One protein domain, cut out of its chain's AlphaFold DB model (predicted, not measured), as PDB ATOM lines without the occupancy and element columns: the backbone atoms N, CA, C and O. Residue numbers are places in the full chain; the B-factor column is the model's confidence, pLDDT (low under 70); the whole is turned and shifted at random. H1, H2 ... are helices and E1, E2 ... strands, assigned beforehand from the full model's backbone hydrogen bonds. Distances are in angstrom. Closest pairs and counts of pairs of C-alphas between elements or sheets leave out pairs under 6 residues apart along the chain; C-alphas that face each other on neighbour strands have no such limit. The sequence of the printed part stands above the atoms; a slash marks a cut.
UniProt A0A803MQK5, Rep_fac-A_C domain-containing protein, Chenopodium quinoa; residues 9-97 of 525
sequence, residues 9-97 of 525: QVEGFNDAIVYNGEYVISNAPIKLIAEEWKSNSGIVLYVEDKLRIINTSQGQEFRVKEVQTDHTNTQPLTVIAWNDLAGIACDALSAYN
ATOM      1  N   GLN A   9      24.876  15.971  39.459       90.25
ATOM      2  CA  GLN A   9      23.528  16.509  39.295       90.25
ATOM      3  C   GLN A   9      22.622  16.182  40.485       90.25
ATOM      4  O   GLN A   9      21.727  16.958  40.793       90.25
ATOM      5  N   VAL A  10      22.816  15.043  41.158       89.50
ATOM      6  CA  VAL A  10      21.979  14.682  42.312       89.50
ATOM      7  C   VAL A  10      22.205  15.684  43.436       89.50
ATOM      8  O   VAL A  10      21.246  16.263  43.931       89.50
ATOM      9  N   GLU A  11      23.466  15.956  43.772       88.94
ATOM     10  CA  GLU A  11      23.829  16.927  44.808       88.94
ATOM     11  C   GLU A  11      23.380  18.344  44.435       88.94
ATOM     12  O   GLU A  11      22.819  19.052  45.267       88.94
ATOM     13  N   GLY A  12      23.545  18.739  43.167       90.62
ATOM     14  CA  GLY A  12      23.151  20.067  42.695       90.62
ATOM     15  C   GLY A  12      21.641  20.332  42.703       90.62
ATOM     16  O   GLY A  12      21.229  21.489  42.760       90.62
ATOM     17  N   PHE A  13      20.812  19.285  42.651       91.00
ATOM     18  CA  PHE A  13      19.352  19.410  42.570       91.00
ATOM     19  C   PHE A  13      18.592  18.816  43.763       91.00
ATOM     20  O   PHE A  13      17.367  18.948  43.793       91.00
ATOM     21  N   ASN A  14      19.276  18.213  44.744       84.88
ATOM     22  CA  ASN A  14      18.653  17.528  45.882       84.88
ATOM     23  C   ASN A  14      17.658  18.418  46.644       84.88
ATOM     24  O   ASN A  14      16.570  17.973  46.997       84.88
ATOM     25  N   ASP A  15      18.000  19.695  46.817       89.75
ATOM     26  CA  ASP A  15      17.162  20.654  47.548       89.75
ATOM     27  C   ASP A  15      16.244  21.470  46.619       89.75
ATOM     28  O   ASP A  15      15.317  22.143  47.069       89.75
ATOM     29  N   ALA A  16      16.503  21.433  45.309       90.56
ATOM     30  CA  ALA A  16      15.768  22.213  44.316       90.56
ATOM     31  C   ALA A  16      14.515  21.482  43.816       90.56
ATOM     32  O   ALA A  16      13.497  22.120  43.537       90.56
ATOM     33  N   ILE A  17      14.579  20.152  43.690       90.44
ATOM     34  CA  ILE A  17      13.473  19.332  43.191       90.44
ATOM     35  C   ILE A  17      12.763  18.664  44.368       90.44
ATOM     36  O   ILE A  17      13.255  17.717  44.971       90.44
ATOM     37  N   VAL A  18      11.559  19.140  44.650       88.00
ATOM     38  CA  VAL A  18      10.679  18.692  45.726       88.00
ATOM     39  C   VAL A  18       9.461  18.005  45.113       88.00
ATOM     40  O   VAL A  18       8.979  18.369  44.036       88.00
ATOM     41  N   TYR A  19       8.952  16.985  45.802       82.06
ATOM     42  CA  TYR A  19       7.736  16.284  45.402       82.06
ATOM     43  C   TYR A  19       6.558  17.264  45.235       82.06
ATOM     44  O   TYR A  19       6.323  18.106  46.100       82.06
ATOM     45  N   ASN A  20       5.824  17.146  44.122       82.94
ATOM     46  CA  ASN A  20       4.742  18.051  43.695       82.94
ATOM     47  C   ASN A  20       5.134  19.523  43.436       82.94
ATOM     48  O   ASN A  20       4.249  20.373  43.346       82.94
ATOM     49  N   GLY A  21       6.421  19.842  43.274       89.12
ATOM     50  CA  GLY A  21       6.839  21.167  42.812       89.12
ATOM     51  C   GLY A  21       6.570  21.401  41.318       89.12
ATOM     52  O   GLY A  21       6.505  20.460  40.523       89.12
ATOM     53  N   GLU A  22       6.437  22.671  40.932       93.31
ATOM     54  CA  GLU A  22       6.318  23.099  39.535       93.31
ATOM     55  C   GLU A  22       7.652  23.681  39.048       93.31
ATOM     56  O   GLU A  22       8.241  24.543  39.701       93.31
ATOM     57  N   TYR A  23       8.143  23.198  37.902       93.19
ATOM     58  CA  TYR A  23       9.494  23.492  37.422       93.19
ATOM     59  C   TYR A  23       9.524  23.793  35.929       93.19
ATOM     60  O   TYR A  23       8.874  23.122  35.126       93.19
ATOM     61  N   VAL A  24      10.378  24.742  35.545       93.94
ATOM     62  CA  VAL A  24      10.761  24.962  34.148       93.94
ATOM     63  C   VAL A  24      12.079  24.240  33.897       93.94
ATOM     64  O   VAL A  24      13.139  24.684  34.330       93.94
ATOM     65  N   ILE A  25      12.012  23.110  33.194       91.38
ATOM     66  CA  ILE A  25      13.179  22.282  32.871       91.38
ATOM     67  C   ILE A  25      13.568  22.544  31.416       91.38
ATOM     68  O   ILE A  25      12.755  22.361  30.510       91.38
ATOM     69  N   SER A  26      14.813  22.959  31.180       92.75
ATOM     70  CA  SER A  26      15.358  23.180  29.835       92.75
ATOM     71  C   SER A  26      16.643  22.376  29.615       92.75
ATOM     72  O   SER A  26      17.309  21.985  30.570       92.75
ATOM     73  N   ASN A  27      16.971  22.100  28.347       91.44
ATOM     74  CA  ASN A  27      18.206  21.424  27.912       91.44
ATOM     75  C   ASN A  27      18.448  20.003  28.468       91.44
ATOM     76  O   ASN A  27      19.580  19.522  28.460       91.44
ATOM     77  N   ALA A  28      17.403  19.299  28.909       91.00
ATOM     78  CA  ALA A  28      17.518  17.908  29.346       91.00
ATOM     79  C   ALA A  28      17.518  16.932  28.144       91.00
ATOM     80  O   ALA A  28      16.674  17.065  27.252       91.00
ATOM     81  N   PRO A  29      18.410  15.923  28.105       89.81
ATOM     82  CA  PRO A  29      18.400  14.911  27.053       89.81
ATOM     83  C   PRO A  29      17.175  13.993  27.180       89.81
ATOM     84  O   PRO A  29      16.896  13.451  28.248       89.81
ATOM     85  N   ILE A  30      16.463  13.771  26.071       91.19
ATOM     86  CA  ILE A  30      15.265  12.919  26.030       91.19
ATOM     87  C   ILE A  30      15.646  11.522  25.531       91.19
ATOM     88  O   ILE A  30      16.259  11.375  24.474       91.19
ATOM     89  N   LYS A  31      15.259  10.486  26.283       87.75
ATOM     90  CA  LYS A  31      15.446   9.071  25.926       87.75
ATOM     91  C   LYS A  31      14.112   8.324  25.990       87.75
ATOM     92  O   LYS A  31      13.236   8.684  26.776       87.75
ATOM     93  N   LEU A  32      13.961   7.282  25.171       82.62
ATOM     94  CA  LEU A  32      12.809   6.379  25.243       82.62
ATOM     95  C   LEU A  32      12.856   5.584  26.554       82.62
ATOM     96  O   LEU A  32      13.901   5.061  26.936       82.62
ATOM     97  N   ILE A  33      11.716   5.519  27.239       76.56
ATOM     98  CA  ILE A  33      11.569   4.810  28.510       76.56
ATOM     99  C   ILE A  33      11.356   3.321  28.218       76.56
ATOM    100  O   ILE A  33      10.457   2.970  27.454       76.56
ATOM    101  N   ALA A  34      12.164   2.453  28.833       72.06
ATOM    102  CA  ALA A  34      11.938   1.010  28.793       72.06
ATOM    103  C   ALA A  34      10.601   0.660  29.476       72.06
ATOM    104  O   ALA A  34      10.224   1.280  30.472       72.06
ATOM    105  N   GLU A  35       9.865  -0.319  28.942       69.75
ATOM    106  CA  GLU A  35       8.497  -0.630  29.394       69.75
ATOM    107  C   GLU A  35       8.393  -1.007  30.879       69.75
ATOM    108  O   GLU A  35       7.347  -0.797  31.492       69.75
ATOM    109  N   GLU A  36       9.488  -1.488  31.463       61.88
ATOM    110  CA  GLU A  36       9.653  -1.809  32.886       61.88
ATOM    111  C   GLU A  36       9.431  -0.619  33.839       61.88
ATOM    112  O   GLU A  36       9.227  -0.811  35.035       61.88
ATOM    113  N   TRP A  37       9.394   0.613  33.322       61.03
ATOM    114  CA  TRP A  37       9.164   1.832  34.102       61.03
ATOM    115  C   TRP A  37       7.741   2.401  33.954       61.03
ATOM    116  O   TRP A  37       7.513   3.576  34.257       61.03
ATOM    117  N   LYS A  38       6.759   1.623  33.483       65.62
ATOM    118  CA  LYS A  38       5.344   2.041  33.519       65.62
ATOM    119  C   LYS A  38       4.856   2.104  34.977       65.62
ATOM    120  O   LYS A  38       5.179   1.254  35.797       65.62
ATOM    121  N   SER A  39       4.137   3.169  35.331       62.12
ATOM    122  CA  SER A  39       3.587   3.360  36.678       62.12
ATOM    123  C   SER A  39       2.423   2.401  36.916       62.12
ATOM    124  O   SER A  39       1.383   2.539  36.273       62.12
ATOM    125  N   ASN A  40       2.581   1.477  37.860       63.88
ATOM    126  CA  ASN A  40       1.491   0.631  38.329       63.88
ATOM    127  C   ASN A  40       0.798   1.337  39.499       63.88
ATOM    128  O   ASN A  40       1.342   1.407  40.597       63.88
ATOM    129  N   SER A  41      -0.392   1.891  39.271       73.69
ATOM    130  CA  SER A  41      -1.263   2.358  40.354       73.69
ATOM    131  C   SER A  41      -1.962   1.156  40.985       73.69
ATOM    132  O   SER A  41      -2.580   0.368  40.265       73.69
ATOM    133  N   GLY A  42      -1.859   0.991  42.301       78.56
ATOM    134  CA  GLY A  42      -2.499  -0.095  43.048       78.56
ATOM    135  C   GLY A  42      -2.955   0.370  44.419       78.56
ATOM    136  O   GLY A  42      -2.455   1.368  44.937       78.56
ATOM    137  N   ILE A  43      -3.921  -0.344  44.983       82.31
ATOM    138  CA  ILE A  43      -4.378  -0.131  46.355       82.31
ATOM    139  C   ILE A  43      -3.411  -0.881  47.266       82.31
ATOM    140  O   ILE A  43      -3.166  -2.064  47.049       82.31
ATOM    141  N   VAL A  44      -2.844  -0.217  48.268       85.94
ATOM    142  CA  VAL A  44      -2.025  -0.899  49.278       85.94
ATOM    143  C   VAL A  44      -2.952  -1.740  50.154       85.94
ATOM    144  O   VAL A  44      -3.905  -1.215  50.719       85.94
ATOM    145  N   LEU A  45      -2.702  -3.046  50.216       85.31
ATOM    146  CA  LEU A  45      -3.448  -4.000  51.043       85.31
ATOM    147  C   LEU A  45      -2.755  -4.256  52.384       85.31
ATOM    148  O   LEU A  45      -3.396  -4.493  53.406       85.31
ATOM    149  N   TYR A  46      -1.424  -4.285  52.357       88.31
ATOM    150  CA  TYR A  46      -0.604  -4.654  53.498       88.31
ATOM    151  C   TYR A  46       0.724  -3.914  53.437       88.31
ATOM    152  O   TYR A  46       1.314  -3.772  52.367       88.31
ATOM    153  N   VAL A  47       1.179  -3.456  54.596       90.81
ATOM    154  CA  VAL A  47       2.525  -2.932  54.813       90.81
ATOM    155  C   VAL A  47       3.074  -3.694  56.005       90.81
ATOM    156  O   VAL A  47       2.396  -3.799  57.018       90.81
ATOM    157  N   GLU A  48       4.274  -4.242  55.875       89.81
ATOM    158  CA  GLU A  48       4.958  -4.933  56.961       89.81
ATOM    159  C   GLU A  48       5.189  -3.974  58.134       89.81
ATOM    160  O   GLU A  48       5.853  -2.943  57.989       89.81
ATOM    161  N   ASP A  49       4.659  -4.316  59.307       88.19
ATOM    162  CA  ASP A  49       4.776  -3.459  60.491       88.19
ATOM    163  C   ASP A  49       6.239  -3.297  60.914       88.19
ATOM    164  O   ASP A  49       6.721  -2.195  61.202       88.19
ATOM    165  N   LYS A  50       6.979  -4.412  60.907       92.00
ATOM    166  CA  LYS A  50       8.359  -4.461  61.376       92.00
ATOM    167  C   LYS A  50       9.336  -4.164  60.247       92.00
ATOM    168  O   LYS A  50       9.383  -4.847  59.230       92.00
ATOM    169  N   LEU A  51      10.189  -3.174  60.477       92.25
ATOM    170  CA  LEU A  51      11.334  -2.905  59.620       92.25
ATOM    171  C   LEU A  51      12.334  -4.068  59.707       92.25
ATOM    172  O   LEU A  51      12.845  -4.370  60.790       92.25
ATOM    173  N   ARG A  52      12.645  -4.698  58.574       94.31
ATOM    174  CA  ARG A  52      13.733  -5.675  58.475       94.31
ATOM    175  C   ARG A  52      15.040  -4.963  58.152       94.31
ATOM    176  O   ARG A  52      15.055  -3.995  57.398       94.31
ATOM    177  N   ILE A  53      16.139  -5.456  58.713       95.25
ATOM    178  CA  ILE A  53      17.491  -5.027  58.353       95.25
ATOM    179  C   ILE A  53      18.164  -6.210  57.665       95.25
ATOM    180  O   ILE A  53      18.255  -7.295  58.240       95.25
ATOM    181  N   ILE A  54      18.582  -6.015  56.418       95.50
ATOM    182  CA  ILE A  54      19.297  -7.012  55.627       95.50
ATOM    183  C   ILE A  54      20.746  -6.562  55.502       95.50
ATOM    184  O   ILE A  54      21.027  -5.510  54.930       95.50
ATOM    185  N   ASN A  55      21.660  -7.388  56.002       94.56
ATOM    186  CA  ASN A  55      23.092  -7.145  55.894       94.56
ATOM    187  C   ASN A  55      23.627  -7.860  54.658       94.56
ATOM    188  O   ASN A  55      23.448  -9.066  54.486       94.56
ATOM    189  N   THR A  56      24.279  -7.111  53.781       92.69
ATOM    190  CA  THR A  56      24.964  -7.680  52.618       92.69
ATOM    191  C   THR A  56      26.285  -8.326  53.026       92.69
ATOM    192  O   THR A  56      26.844  -8.033  54.082       92.69
ATOM    193  N   SER A  57      26.840  -9.165  52.149       88.62
ATOM    194  CA  SER A  57      28.176  -9.751  52.334       88.62
ATOM    195  C   SER A  57      29.296  -8.706  52.456       88.62
ATOM    196  O   SER A  57      30.369  -9.024  52.958       88.62
ATOM    197  N   GLN A  58      29.047  -7.463  52.033       92.75
ATOM    198  CA  GLN A  58      29.963  -6.329  52.173       92.75
ATOM    199  C   GLN A  58      29.808  -5.587  53.514       92.75
ATOM    200  O   GLN A  58      30.477  -4.583  53.737       92.75
ATOM    201  N   GLY A  59      28.924  -6.050  54.403       92.56
ATOM    202  CA  GLY A  59      28.643  -5.403  55.687       92.56
ATOM    203  C   GLY A  59      27.767  -4.153  55.578       92.56
ATOM    204  O   GLY A  59      27.595  -3.451  56.569       92.56
ATOM    205  N   GLN A  60      27.203  -3.863  54.401       94.81
ATOM    206  CA  GLN A  60      26.248  -2.772  54.244       94.81
ATOM    207  C   GLN A  60      24.859  -3.226  54.690       94.81
ATOM    208  O   GLN A  60      24.364  -4.255  54.216       94.81
ATOM    209  N   GLU A  61      24.248  -2.445  55.579       95.50
ATOM    210  CA  GLU A  61      22.901  -2.671  56.093       95.50
ATOM    211  C   GLU A  61      21.860  -1.964  55.218       95.50
ATOM    212  O   GLU A  61      21.998  -0.784  54.891       95.50
ATOM    213  N   PHE A  62      20.793  -2.678  54.872       94.81
ATOM    214  CA  PHE A  62      19.652  -2.147  54.137       94.81
ATOM    215  C   PHE A  62      18.381  -2.314  54.955       94.81
ATOM    216  O   PHE A  62      18.102  -3.395  55.471       94.81
ATOM    217  N   ARG A  63      17.583  -1.252  55.043       95.44
ATOM    218  CA  ARG A  63      16.268  -1.304  55.693       95.44
ATOM    219  C   ARG A  63      15.232  -1.760  54.679       95.44
ATOM    220  O   ARG A  63      15.228  -1.258  53.562       95.44
ATOM    221  N   VAL A  64      14.369  -2.699  55.037       95.38
ATOM    222  CA  VAL A  64      13.439  -3.326  54.097       95.38
ATOM    223  C   VAL A  64      12.065  -3.502  54.733       95.38
ATOM    224  O   VAL A  64      11.967  -3.918  55.886       95.38
ATOM    225  N   LYS A  65      11.010  -3.195  53.971       95.38
ATOM    226  CA  LYS A  65       9.617  -3.521  54.307       95.38
ATOM    227  C   LYS A  65       8.909  -4.120  53.102       95.38
ATOM    228  O   LYS A  65       9.095  -3.669  51.971       95.38
ATOM    229  N   GLU A  66       8.078  -5.120  53.346       93.50
ATOM    230  CA  GLU A  66       7.161  -5.649  52.345       93.50
ATOM    231  C   GLU A  66       5.883  -4.805  52.262       93.50
ATOM    232  O   GLU A  66       5.269  -4.485  53.274       93.50
ATOM    233  N   VAL A  67       5.459  -4.465  51.049       91.62
ATOM    234  CA  VAL A  67       4.197  -3.785  50.754       91.62
ATOM    235  C   VAL A  67       3.441  -4.626  49.739       91.62
ATOM    236  O   VAL A  67       3.927  -4.837  48.633       91.62
ATOM    237  N   GLN A  68       2.249  -5.106  50.077       90.00
ATOM    238  CA  GLN A  68       1.401  -5.806  49.114       90.00
ATOM    239  C   GLN A  68       0.390  -4.836  48.519       90.00
ATOM    240  O   GLN A  68      -0.314  -4.134  49.248       90.00
ATOM    241  N   THR A  69       0.302  -4.812  47.194       88.19
ATOM    242  CA  THR A  69      -0.618  -3.956  46.447       88.19
ATOM    243  C   THR A  69      -1.595  -4.792  45.628       88.19
ATOM    244  O   THR A  69      -1.209  -5.753  44.966       88.19
ATOM    245  N   ASP A  70      -2.875  -4.424  45.639       83.25
ATOM    246  CA  ASP A  70      -3.854  -4.928  44.681       83.25
ATOM    247  C   ASP A  70      -3.851  -4.031  43.448       83.25
ATOM    248  O   ASP A  70      -4.199  -2.845  43.500       83.25
ATOM    249  N   HIS A  71      -3.452  -4.608  42.325       71.31
ATOM    250  CA  HIS A  71      -3.695  -4.029  41.018       71.31
ATOM    251  C   HIS A  71      -4.870  -4.802  40.444       71.31
ATOM    252  O   HIS A  71      -4.755  -6.007  40.255       71.31
ATOM    253  N   THR A  72      -5.980  -4.104  40.210       59.81
ATOM    254  CA  THR A  72      -7.334  -4.586  39.893       59.81
ATOM    255  C   THR A  72      -7.442  -5.633  38.773       59.81
ATOM    256  O   THR A  72      -8.065  -5.342  37.759       59.81
ATOM    257  N   ASN A  73      -6.849  -6.820  38.912       54.84
ATOM    258  CA  ASN A  73      -7.306  -8.112  38.403       54.84
ATOM    259  C   ASN A  73      -6.213  -9.183  38.567       54.84
ATOM    260  O   ASN A  73      -5.324  -9.332  37.733       54.84
ATOM    261  N   THR A  74      -6.416 -10.007  39.598       60.59
ATOM    262  CA  THR A  74      -6.151 -11.456  39.737       60.59
ATOM    263  C   THR A  74      -5.158 -11.884  40.808       60.59
ATOM    264  O   THR A  74      -5.427 -12.910  41.432       60.59
ATOM    265  N   GLN A  75      -4.087 -11.137  41.100       76.94
ATOM    266  CA  GLN A  75      -3.173 -11.469  42.204       76.94
ATOM    267  C   GLN A  75      -2.553 -10.203  42.810       76.94
ATOM    268  O   GLN A  75      -2.109  -9.342  42.051       76.94
ATOM    269  N   PRO A  76      -2.493 -10.086  44.151       82.75
ATOM    270  CA  PRO A  76      -1.767  -8.997  44.782       82.75
ATOM    271  C   PRO A  76      -0.279  -9.111  44.459       82.75
ATOM    272  O   PRO A  76       0.285 -10.208  44.424       82.75
ATOM    273  N   LEU A  77       0.343  -7.966  44.212       86.81
ATOM    274  CA  LEU A  77       1.764  -7.840  43.953       86.81
ATOM    275  C   LEU A  77       2.481  -7.558  45.271       86.81
ATOM    276  O   LEU A  77       2.144  -6.608  45.971       86.81
ATOM    277  N   THR A  78       3.499  -8.352  45.583       89.00
ATOM    278  CA  THR A  78       4.438  -8.028  46.657       89.00
ATOM    279  C   THR A  78       5.509  -7.079  46.122       89.00
ATOM    280  O   THR A  78       6.281  -7.434  45.232       89.00
ATOM    281  N   VAL A  79       5.567  -5.875  46.683       91.38
ATOM    282  CA  VAL A  79       6.586  -4.856  46.430       91.38
ATOM    283  C   VAL A  79       7.485  -4.760  47.655       91.38
ATOM    284  O   VAL A  79       7.009  -4.659  48.779       91.38
ATOM    285  N   ILE A  80       8.799  -4.782  47.454       93.19
ATOM    286  CA  ILE A  80       9.764  -4.629  48.545       93.19
ATOM    287  C   ILE A  80      10.263  -3.183  48.538       93.19
ATOM    288  O   ILE A  80      10.916  -2.758  47.584       93.19
ATOM    289  N   ALA A  81       9.944  -2.429  49.587       93.75
ATOM    290  CA  ALA A  81      10.466  -1.091  49.814       93.75
ATOM    291  C   ALA A  81      11.840  -1.177  50.487       93.75
ATOM    292  O   ALA A  81      12.035  -1.978  51.401       93.75
ATOM    293  N   TRP A  82      12.782  -0.340  50.049       95.94
ATOM    294  CA  TRP A  82      14.162  -0.321  50.539       95.94
ATOM    295  C   TRP A  82      14.521   1.049  51.127       95.94
ATOM    296  O   TRP A  82      14.086   2.087  50.627       95.94
ATOM    297  N   ASN A  83      15.359   1.043  52.158       94.88
ATOM    298  CA  ASN A  83      15.940   2.200  52.837       94.88
ATOM    299  C   ASN A  83      14.897   3.237  53.263       94.88
ATOM    300  O   ASN A  83      13.997   2.915  54.037       94.88
ATOM    301  N   ASP A  84      15.009   4.472  52.779       89.56
ATOM    302  CA  ASP A  84      14.136   5.574  53.189       89.56
ATOM    303  C   ASP A  84      12.672   5.316  52.813       89.56
ATOM    304  O   ASP A  84      11.763   5.706  53.549       89.56
ATOM    305  N   LEU A  85      12.434   4.567  51.728       88.75
ATOM    306  CA  LEU A  85      11.090   4.130  51.349       88.75
ATOM    307  C   LEU A  85      10.516   3.117  52.343       88.75
ATOM    308  O   LEU A  85       9.310   3.122  52.563       88.75
ATOM    309  N   ALA A  86      11.358   2.280  52.957       92.06
ATOM    310  CA  ALA A  86      10.947   1.339  54.001       92.06
ATOM    311  C   ALA A  86      10.690   2.022  55.356       92.06
ATOM    312  O   ALA A  86      10.120   1.404  56.250       92.06
ATOM    313  N   GLY A  87      11.126   3.273  55.530       89.31
ATOM    314  CA  GLY A  87      10.866   4.065  56.728       89.31
ATOM    315  C   GLY A  87       9.574   4.868  56.609       89.31
ATOM    316  O   GLY A  87       8.490   4.323  56.405       89.31
ATOM    317  N   ILE A  88       9.718   6.192  56.682       85.38
ATOM    318  CA  ILE A  88       8.621   7.161  56.829       85.38
ATOM    319  C   ILE A  88       7.535   6.990  55.755       85.38
ATOM    320  O   ILE A  88       6.350   7.135  56.048       85.38
ATOM    321  N   ALA A  89       7.913   6.655  54.516       85.88
ATOM    322  CA  ALA A  89       6.949   6.473  53.433       85.88
ATOM    323  C   ALA A  89       6.038   5.251  53.653       85.88
ATOM    324  O   ALA A  89       4.826   5.355  53.475       85.88
ATOM    325  N   CYS A  90       6.591   4.110  54.079       87.44
ATOM    326  CA  CYS A  90       5.791   2.935  54.435       87.44
ATOM    327  C   CYS A  90       4.979   3.161  55.714       87.44
ATOM    328  O   CYS A  90       3.839   2.712  55.785       87.44
ATOM    329  N   ASP A  91       5.513   3.892  56.693       85.69
ATOM    330  CA  ASP A  91       4.780   4.195  57.927       85.69
ATOM    331  C   ASP A  91       3.542   5.059  57.633       85.69
ATOM    332  O   ASP A  91       2.448   4.771  58.122       85.69
ATOM    333  N   ALA A  92       3.666   6.042  56.735       85.19
ATOM    334  CA  ALA A  92       2.526   6.815  56.252       85.19
ATOM    335  C   ALA A  92       1.485   5.931  55.541       85.19
ATOM    336  O   ALA A  92       0.291   6.119  55.753       85.19
ATOM    337  N   LEU A  93       1.914   4.946  54.741       83.94
ATOM    338  CA  LEU A  93       1.010   3.986  54.092       83.94
ATOM    339  C   LEU A  93       0.322   3.054  55.097       83.94
ATOM    340  O   LEU A  93      -0.860   2.758  54.936       83.94
ATOM    341  N   SER A  94       1.027   2.631  56.150       78.12
ATOM    342  CA  SER A  94       0.461   1.784  57.206       78.12
ATOM    343  C   SER A  94      -0.670   2.487  57.963       78.12
ATOM    344  O   SER A  94      -1.669   1.856  58.297       78.12
ATOM    345  N   ALA A  95      -0.597   3.815  58.120       72.75
ATOM    346  CA  ALA A  95      -1.664   4.607  58.732       72.75
ATOM    347  C   ALA A  95      -2.972   4.613  57.910       72.75
ATOM    348  O   ALA A  95      -4.043   4.865  58.462       72.75
ATOM    349  N   TYR A  96      -2.903   4.315  56.606       63.97
ATOM    350  CA  TYR A  96      -4.075   4.182  55.734       63.97
ATOM    351  C   TYR A  96      -4.648   2.755  55.682       63.97
ATOM    352  O   TYR A  96      -5.738   2.575  55.134       63.97
ATOM    353  N   ASN A  97      -3.995   1.753  56.289       56.59
ATOM    354  CA  ASN A  97      -4.555   0.406  56.464       56.59
ATOM    355  C   ASN A  97      -5.608   0.411  57.585       56.59
ATOM    356  O   ASN A  97      -5.437  -0.183  58.644       56.59
TER     357      ASN A  97
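What this domain is: This is residues 9 to 97 of the 525 residues of the protein "Rep_fac-A_C domain-containing protein" of Chenopodium quinoa (UniProt A0A803MQK5). Look for a small twisted sheet built on one long strand, E3, with E1 and E2 placed one after the other along one side of it and E4 along the other; the short helices H2 and H3 pack on one face. Residues 9 to 39 stand free of this body and stick out as a wide looping arm, whose first residues, 9 to 13, are the short helix H1. The printed part has 89 residues, with three named helices and four named strands, which follow along the chain as H1, E1, E2, E3, E4, H2, H3; the neighbour pairs E1 and E3, E2 and E3, and E3 and E4 are antiparallel. The class is mixed, helices and strands, with 41 of the 89 residues in named elements, under half. The whole is loose, with a radius of gyration of the C-alphas of 16.7 A and spans of 42 by 40 by 27 A.

How they stand to each other: Start at E3, residues 61 to 70, which has three antiparallel neighbours. E2, residues 52 to 55, lies beside residues 61 to 64 of E3; look at N 54 and O 62, 2.8 A apart and within hydrogen-bond range. On the same side of E3, beside its residues 66 to 70, you find E1, residues 43 to 47, with N 43 and O 70 within range at 2.9 A. On the other side is E4, residues 77 to 82, with N 67 and O 79 at 2.8 A, also within range. E2, E3 and E4 form a meander, each strand the antiparallel neighbour of the one before, and E2 and E3 form a hairpin, as do E3 and E4. The sheet is only just strongly twisted, its C-alphas up to 4.4 A off the best plane. H2, residues 83 to 86, is on the sheet at a height of 6.7 A, only just over E3, on which 3 of its 4 C-alphas fall; the closest C-alphas of the two are those of Arg 63 and Asn 83, 4.5 A apart. H3, residues 88 to 94, is on the same face at a height of 8.5 A, over E3 and slantwise to the strands, at 35 degrees to E3 on the local plane; 2 of its C-alphas fall on E4, only just too few to be over that strand. The closest C-alphas of H3 and E1 are those of Val 47 and Ser 94, 5.7 A apart. H2 and H3 meet only through their link. H1, residues 9 to 13, is not on the sheet and is apart from H2 and H3. In H1 and H3 every O i to N i+4 pair is within hydrogen-bond range, while H2 is too short for such a pair.

Where its parts are: Find C-alpha 61 at (22.901, -2.671, 56.093); from there E3 runs 29.2 A to C-alpha 70 at (-3.854, -4.928, 44.681). E4 is 15.9 A long, E1 11.3 A, and E2 and H3 9.8 A each, while H1 and H2 are short. H1 begins at C-alpha 9, (23.528, 16.509, 39.295).

The domain as a whole: The C-alphas farthest apart are those of Asn 27 and Lys 50, 43.4 A. The printed part has no cut, and H1 to E1, with 29 residues between them, is the long link. The mean pLDDT of the printed part is 85.2; look for values under 70 at residues 35 to 40, 72 to 74 and 96 to 97.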